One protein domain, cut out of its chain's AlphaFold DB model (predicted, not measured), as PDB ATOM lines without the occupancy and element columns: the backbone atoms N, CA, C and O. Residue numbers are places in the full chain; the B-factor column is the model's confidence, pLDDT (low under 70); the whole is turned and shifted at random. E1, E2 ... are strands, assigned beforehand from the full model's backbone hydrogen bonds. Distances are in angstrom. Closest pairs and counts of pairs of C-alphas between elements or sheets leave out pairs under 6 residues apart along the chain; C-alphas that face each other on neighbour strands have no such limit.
ATOM      1  N   CYS A 195      -5.228 -15.864  15.327       76.50
ATOM      2  CA  CYS A 195      -4.869 -14.587  14.738       76.50
ATOM      3  C   CYS A 195      -3.481 -14.156  15.233       76.50
ATOM      4  O   CYS A 195      -3.315 -14.015  16.444       76.50
ATOM      5  N   PRO A 196      -2.522 -13.842  14.346       73.56
ATOM      6  CA  PRO A 196      -1.202 -13.381  14.771       73.56
ATOM      7  C   PRO A 196      -1.256 -12.017  15.477       73.56
ATOM      8  O   PRO A 196      -0.314 -11.651  16.165       73.56
ATOM      9  N   VAL A 197      -2.356 -11.268  15.322       79.50
ATOM     10  CA  VAL A 197      -2.543  -9.950  15.946       79.50
ATOM     11  C   VAL A 197      -3.144 -10.062  17.347       79.50
ATOM     12  O   VAL A 197      -2.693  -9.383  18.258       79.50
ATOM     13  N   CYS A 198      -4.181 -10.885  17.537       81.81
ATOM     14  CA  CYS A 198      -4.933 -10.921  18.801       81.81
ATOM     15  C   CYS A 198      -4.948 -12.283  19.507       81.81
ATOM     16  O   CYS A 198      -5.680 -12.445  20.482       81.81
ATOM     17  N   GLY A 199      -4.229 -13.279  18.984       78.00
ATOM     18  CA  GLY A 199      -4.165 -14.641  19.523       78.00
ATOM     19  C   GLY A 199      -5.467 -15.440  19.415       78.00
ATOM     20  O   GLY A 199      -5.487 -16.617  19.758       78.00
ATOM     21  N   ALA A 200      -6.556 -14.837  18.929       74.50
ATOM     22  CA  ALA A 200      -7.862 -15.477  18.911       74.50
ATOM     23  C   ALA A 200      -7.862 -16.704  18.001       74.50
ATOM     24  O   ALA A 200      -7.632 -16.583  16.793       74.50
ATOM     25  N   LEU A 201      -8.151 -17.860  18.592       71.56
ATOM     26  CA  LEU A 201      -8.351 -19.109  17.876       71.56
ATOM     27  C   LEU A 201      -9.579 -18.980  16.973       71.56
ATOM     28  O   LEU A 201     -10.577 -18.357  17.344       71.56
ATOM     29  N   TRP A 202      -9.504 -19.544  15.768       66.38
ATOM     30  CA  TRP A 202     -10.661 -19.720  14.882       66.38
ATOM     31  C   TRP A 202     -11.379 -18.449  14.425       66.38
ATOM     32  O   TRP A 202     -12.468 -18.519  13.851       66.38
ATOM     33  N   CYS A 203     -10.778 -17.275  14.605       78.38
ATOM     34  CA  CYS A 203     -11.484 -16.032  14.332       78.38
ATOM     35  C   CYS A 203     -11.594 -15.699  12.839       78.38
ATOM     36  O   CYS A 203     -12.141 -14.660  12.509       78.38
ATOM     37  N   TRP A 204     -11.088 -16.502  11.908       77.44
ATOM     38  CA  TRP A 204     -10.984 -16.080  10.510       77.44
ATOM     39  C   TRP A 204     -12.335 -15.867   9.804       77.44
ATOM     40  O   TRP A 204     -13.307 -16.619   9.946       77.44
ATOM     41  N   GLY A 205     -12.364 -14.781   9.035       77.62
ATOM     42  CA  GLY A 205     -13.428 -14.275   8.180       77.62
ATOM     43  C   GLY A 205     -13.833 -15.219   7.060       77.62
ATOM     44  O   GLY A 205     -13.177 -16.222   6.784       77.62
ATOM     45  N   ARG A 206     -14.913 -14.857   6.357       73.94
ATOM     46  CA  ARG A 206     -15.071 -15.358   4.992       73.94
ATOM     47  C   ARG A 206     -14.003 -14.690   4.129       73.94
ATOM     48  O   ARG A 206     -13.780 -13.491   4.298       73.94
ATOM     49  N   PRO A 207     -13.366 -15.425   3.219       73.56
ATOM     50  CA  PRO A 207     -12.414 -14.810   2.323       73.56
ATOM     51  C   PRO A 207     -13.066 -13.810   1.356       73.56
ATOM     52  O   PRO A 207     -14.187 -14.031   0.893       73.56
ATOM     53  N   VAL A 208     -12.358 -12.727   1.035       75.00
ATOM     54  CA  VAL A 208     -12.830 -11.628   0.179       75.00
ATOM     55  C   VAL A 208     -11.856 -11.414  -0.977       75.00
ATOM     56  O   VAL A 208     -10.648 -11.338  -0.767       75.00
ATOM     57  N   TRP A 209     -12.371 -11.335  -2.207       74.44
ATOM     58  CA  TRP A 209     -11.560 -11.017  -3.388       74.44
ATOM     59  C   TRP A 209     -11.459  -9.517  -3.523       74.44
ATOM     60  O   TRP A 209     -12.490  -8.842  -3.570       74.44
ATOM     61  N   SER A 210     -10.246  -9.007  -3.693       74.38
ATOM     62  CA  SER A 210     -10.047  -7.635  -4.124       74.38
ATOM     63  C   SER A 210      -9.266  -7.591  -5.427       74.38
ATOM     64  O   SER A 210      -8.172  -8.136  -5.519       74.38
ATOM     65  N   ARG A 211      -9.800  -6.879  -6.426       77.19
ATOM     66  CA  ARG A 211      -9.073  -6.547  -7.668       77.19
ATOM     67  C   ARG A 211      -8.076  -5.401  -7.497       77.19
ATOM     68  O   ARG A 211      -7.405  -5.051  -8.458       77.19
ATOM     69  N   SER A 212      -8.002  -4.786  -6.318       63.53
ATOM     70  CA  SER A 212      -7.238  -3.550  -6.110       63.53
ATOM     71  C   SER A 212      -5.717  -3.719  -6.207       63.53
ATOM     72  O   SER A 212      -5.017  -2.719  -6.299       63.53
ATOM     73  N   VAL A 213      -5.199  -4.951  -6.200       56.38
ATOM     74  CA  VAL A 213      -3.762  -5.242  -6.302       56.38
ATOM     75  C   VAL A 213      -3.523  -6.058  -7.568       56.38
ATOM     76  O   VAL A 213      -3.732  -7.260  -7.518       56.38
ATOM     77  N   GLY A 214      -3.153  -5.402  -8.677       51.28
ATOM     78  CA  GLY A 214      -2.511  -5.919  -9.911       51.28
ATOM     79  C   GLY A 214      -3.021  -7.213 -10.571       51.28
ATOM     80  O   GLY A 214      -3.372  -7.211 -11.744       51.28
ATOM     81  N   GLU A 215      -3.077  -8.310  -9.828       66.19
ATOM     82  CA  GLU A 215      -3.473  -9.660 -10.252       66.19
ATOM     83  C   GLU A 215      -4.752 -10.152  -9.549       66.19
ATOM     84  O   GLU A 215      -5.266 -11.235  -9.825       66.19
ATOM     85  N   GLY A 216      -5.309  -9.318  -8.670       68.62
ATOM     86  CA  GLY A 216      -6.352  -9.691  -7.738       68.62
ATOM     87  C   GLY A 216      -5.803 -10.564  -6.609       68.62
ATOM     88  O   GLY A 216      -5.058 -11.521  -6.811       68.62
ATOM     89  N   SER A 217      -6.164 -10.214  -5.382       70.62
ATOM     90  CA  SER A 217      -5.716 -10.914  -4.183       70.62
ATOM     91  C   SER A 217      -6.911 -11.321  -3.343       70.62
ATOM     92  O   SER A 217      -7.866 -10.554  -3.181       70.62
ATOM     93  N   TRP A 218      -6.841 -12.513  -2.766       68.19
ATOM     94  CA  TRP A 218      -7.789 -12.939  -1.747       68.19
ATOM     95  C   TRP A 218      -7.263 -12.552  -0.379       68.19
ATOM     96  O   TRP A 218      -6.113 -12.854  -0.080       68.19
ATOM     97  N   SER A 219      -8.102 -11.933   0.447       75.19
ATOM     98  CA  SER A 219      -7.792 -11.643   1.843       75.19
ATOM     99  C   SER A 219      -8.760 -12.347   2.791       75.19
ATOM    100  O   SER A 219      -9.944 -12.521   2.493       75.19
ATOM    101  N   VAL A 220      -8.263 -12.761   3.953       74.75
ATOM    102  CA  VAL A 220      -9.086 -13.266   5.062       74.75
ATOM    103  C   VAL A 220      -8.767 -12.444   6.300       74.75
ATOM    104  O   VAL A 220      -7.615 -12.427   6.711       74.75
ATOM    105  N   ALA A 221      -9.768 -11.779   6.882       83.62
ATOM    106  CA  ALA A 221      -9.612 -10.936   8.072       83.62
ATOM    107  C   ALA A 221     -10.083 -11.653   9.349       83.62
ATOM    108  O   ALA A 221     -11.022 -12.445   9.291       83.62
ATOM    109  N   CYS A 222      -9.496 -11.360  10.510       83.62
ATOM    110  CA  CYS A 222     -10.035 -11.829  11.793       83.62
ATOM    111  C   CYS A 222     -11.410 -11.191  12.092       83.62
ATOM    112  O   CYS A 222     -11.609  -9.992  11.937       83.62
ATOM    113  N   LYS A 223     -12.369 -12.000  12.548       88.38
ATOM    114  CA  LYS A 223     -13.742 -11.626  12.928       88.38
ATOM    115  C   LYS A 223     -13.837 -11.065  14.343       88.38
ATOM    116  O   LYS A 223     -14.904 -10.590  14.720       88.38
ATOM    117  N   LYS A 224     -12.777 -11.166  15.156       88.00
ATOM    118  CA  LYS A 224     -12.809 -10.651  16.528       88.00
ATOM    119  C   LYS A 224     -12.909  -9.117  16.449       88.00
ATOM    120  O   LYS A 224     -11.982  -8.518  15.911       88.00
ATOM    121  N   PRO A 225     -13.979  -8.482  16.970       82.44
ATOM    122  CA  PRO A 225     -14.274  -7.065  16.712       82.44
ATOM    123  C   PRO A 225     -13.170  -6.092  17.135       82.44
ATOM    124  O   PRO A 225     -13.056  -5.012  16.574       82.44
ATOM    125  N   GLN A 226     -12.363  -6.487  18.121       85.56
ATOM    126  CA  GLN A 226     -11.258  -5.685  18.650       85.56
ATOM    127  C   GLN A 226      -9.881  -6.128  18.136       85.56
ATOM    128  O   GLN A 226      -8.853  -5.666  18.620       85.56
ATOM    129  N   CYS A 227      -9.822  -7.053  17.176       87.12
ATOM    130  CA  CYS A 227      -8.555  -7.435  16.568       87.12
ATOM    131  C   CYS A 227      -7.975  -6.249  15.794       87.12
ATOM    132  O   CYS A 227      -8.664  -5.691  14.953       87.12
ATOM    133  N   GLY A 228      -6.719  -5.883  16.056       76.88
ATOM    134  CA  GLY A 228      -6.059  -4.760  15.381       76.88
ATOM    135  C   GLY A 228      -6.417  -3.380  15.936       76.88
ATOM    136  O   GLY A 228      -5.889  -2.393  15.428       76.88
ATOM    137  N   LEU A 229      -7.251  -3.303  16.983       80.69
ATOM    138  CA  LEU A 229      -7.529  -2.076  17.733       80.69
ATOM    139  C   LEU A 229      -6.617  -1.960  18.957       80.69
ATOM    140  O   LEU A 229      -6.403  -2.939  19.669       80.69
ATOM    141  N   ASP A 230      -6.085  -0.767  19.204       78.69
ATOM    142  CA  ASP A 230      -5.321  -0.474  20.410       78.69
ATOM    143  C   ASP A 230      -6.269  -0.292  21.610       78.69
ATOM    144  O   ASP A 230      -7.497  -0.326  21.480       78.69
ATOM    145  N   GLY A 231      -5.712  -0.060  22.802       76.88
ATOM    146  CA  GLY A 231      -6.507   0.200  24.011       76.88
ATOM    147  C   GLY A 231      -7.408   1.443  23.936       76.88
ATOM    148  O   GLY A 231      -8.201   1.670  24.846       76.88
ATOM    149  N   LYS A 232      -7.302   2.251  22.873       82.25
ATOM    150  CA  LYS A 232      -8.118   3.440  22.601       82.25
ATOM    151  C   LYS A 232      -9.122   3.216  21.463       82.25
ATOM    152  O   LYS A 232      -9.822   4.151  21.085       82.25
ATOM    153  N   GLY A 233      -9.207   2.000  20.918       79.00
ATOM    154  CA  GLY A 233     -10.085   1.675  19.794       79.00
ATOM    155  C   GLY A 233      -9.584   2.187  18.441       79.00
ATOM    156  O   GLY A 233     -10.354   2.215  17.484       79.00
ATOM    157  N   VAL A 234      -8.317   2.600  18.341       78.50
ATOM    158  CA  VAL A 234      -7.686   3.039  17.091       78.50
ATOM    159  C   VAL A 234      -7.011   1.845  16.423       78.50
ATOM    160  O   VAL A 234      -6.342   1.047  17.075       78.50
ATOM    161  N   TRP A 235      -7.170   1.711  15.106       73.00
ATOM    162  CA  TRP A 235      -6.519   0.650  14.339       73.00
ATOM    163  C   TRP A 235      -4.996   0.833  14.341       73.00
ATOM    164  O   TRP A 235      -4.483   1.733  13.679       73.00
ATOM    165  N   PHE A 236      -4.270  -0.022  15.062       73.44
ATOM    166  CA  PHE A 236      -2.798  -0.028  15.073       73.44
ATOM    167  C   PHE A 236      -2.213  -1.048  14.091       73.44
ATOM    168  O   PHE A 236      -1.062  -0.933  13.676       73.44
ATOM    169  N   ALA A 237      -3.014  -2.039  13.704       66.81
ATOM    170  CA  ALA A 237      -2.691  -3.006  12.672       66.81
ATOM    171  C   ALA A 237      -3.950  -3.296  11.862       66.81
ATOM    172  O   ALA A 237      -5.050  -3.332  12.411       66.81
ATOM    173  N   GLN A 238      -3.805  -3.543  10.560       62.78
ATOM    174  CA  GLN A 238      -4.916  -4.066   9.773       62.78
ATOM    175  C   GLN A 238      -5.394  -5.359  10.443       62.78
ATOM    176  O   GLN A 238      -4.568  -6.214  10.774       62.78
ATOM    177  N   CYS A 239      -6.705  -5.467  10.693       64.06
ATOM    178  CA  CYS A 239      -7.345  -6.665  11.235       64.06
ATOM    179  C   CYS A 239      -6.690  -7.887  10.600       64.06
ATOM    180  O   CYS A 239      -6.697  -7.932   9.371       64.06
ATOM    181  N   GLY A 240      -6.074  -8.782  11.397       58.91
ATOM    182  CA  GLY A 240      -5.096  -9.755  10.892       58.91
ATOM    183  C   GLY A 240      -5.556 -10.311   9.552       58.91
ATOM    184  O   GLY A 240      -6.607 -10.948   9.508       58.91
ATOM    185  N   ALA A 241      -4.865  -9.928   8.476       58.06
ATOM    186  CA  ALA A 241      -5.294 -10.154   7.106       58.06
ATOM    187  C   ALA A 241      -4.238 -10.995   6.407       58.06
ATOM    188  O   ALA A 241      -3.078 -10.598   6.319       58.06
ATOM    189  N   LEU A 242      -4.635 -12.162   5.911       57.06
ATOM    190  CA  LEU A 242      -3.750 -13.012   5.123       57.06
ATOM    191  C   LEU A 242      -4.119 -12.857   3.660       57.06
ATOM    192  O   LEU A 242      -5.240 -13.188   3.275       57.06
ATOM    193  N   SER A 243      -3.189 -12.294   2.888       54.47
ATOM    194  CA  SER A 243      -3.324 -12.091   1.449       54.47
ATOM    195  C   SER A 243      -2.536 -13.157   0.698       54.47
ATOM    196  O   SER A 243      -1.357 -13.367   0.983       54.47
ATOM    197  N   GLY A 244      -3.183 -13.838  -0.245       62.91
ATOM    198  CA  GLY A 244      -2.536 -14.787  -1.149       62.91
ATOM    199  C   GLY A 244      -2.673 -14.335  -2.598       62.91
ATOM    200  O   GLY A 244      -3.774 -13.980  -3.032       62.91
ATOM    201  N   VAL A 245      -1.566 -14.374  -3.346       59.28
ATOM    202  CA  VAL A 245      -1.590 -14.228  -4.807       59.28
ATOM    203  C   VAL A 245      -2.257 -15.467  -5.394       59.28
ATOM    204  O   VAL A 245      -1.956 -16.600  -5.009       59.28
ATOM    205  N   GLN A 246      -3.208 -15.253  -6.297       55.84
ATOM    206  CA  GLN A 246      -3.863 -16.336  -7.011       55.84
ATOM    207  C   GLN A 246      -2.813 -17.106  -7.848       55.84
ATOM    208  O   GLN A 246      -2.111 -16.477  -8.632       55.84
ATOM    209  N   PRO A 247      -2.691 -18.446  -7.739       48.88
ATOM    210  CA  PRO A 247      -1.700 -19.188  -8.515       48.88
ATOM    211  C   PRO A 247      -1.919 -19.024 -10.019       48.88
ATOM    212  O   PRO A 247      -3.062 -19.101 -10.495       48.88
ATOM    213  N   GLU A 248      -0.827 -18.860 -10.759       44.12
ATOM    214  CA  GLU A 248      -0.838 -18.705 -12.210       44.12
ATOM    215  C   GLU A 248      -1.622 -19.853 -12.880       44.12
ATOM    216  O   GLU A 248      -1.489 -21.028 -12.531       44.12
ATOM    217  N   GLY A 249      -2.529 -19.508 -13.798       45.94
ATOM    218  CA  GLY A 249      -3.367 -20.476 -14.518       45.94
ATOM    219  C   GLY A 249      -4.638 -20.943 -13.796       45.94
ATOM    220  O   GLY A 249      -5.445 -21.664 -14.389       45.94
TER     221      GLY A 249
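Overview. This is residues 195 to 249 of the 270 residues of an uncharacterized protein of Paxillus rubicundulus Ve08.2h10 (UniProt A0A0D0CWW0). What is it? It has little regular structure: a small three-stranded sheet, with loops 195 to 204 and 222 to 240 at one end and 246 to 249 at the other. How is it built? E1, E2 and E3 form a meander, each the antiparallel neighbour of the one before. The 55 printed residues are loose, all strand by class, with radius of gyration of the C-alphas 12.7 A and spans 43, 22 and 15 A.

Arrangement. Which strand is inner? E2, residues 217 to 221, is, antiparallel to E1, residues 208 to 210; N 208 and O 219 are within hydrogen-bond range, 2.8 A. Which other strand? E3, residues 241 to 245, is antiparallel to E2, with N 220 and O 242 3.1 A apart.

Along the chain. Where does E1 begin? It begins at (-12.830, -11.628, 0.179). Where does E3 end? It ends at (-1.590, -14.228, -4.807).

Size, cuts and confidence. Is it cut? The printed part has no cut; the link E2 to E3 is long. Where is pLDDT low? The model's pLDDT is under 70 at residue 202, residues 212 to 216, residue 218 and residues 237 to 249.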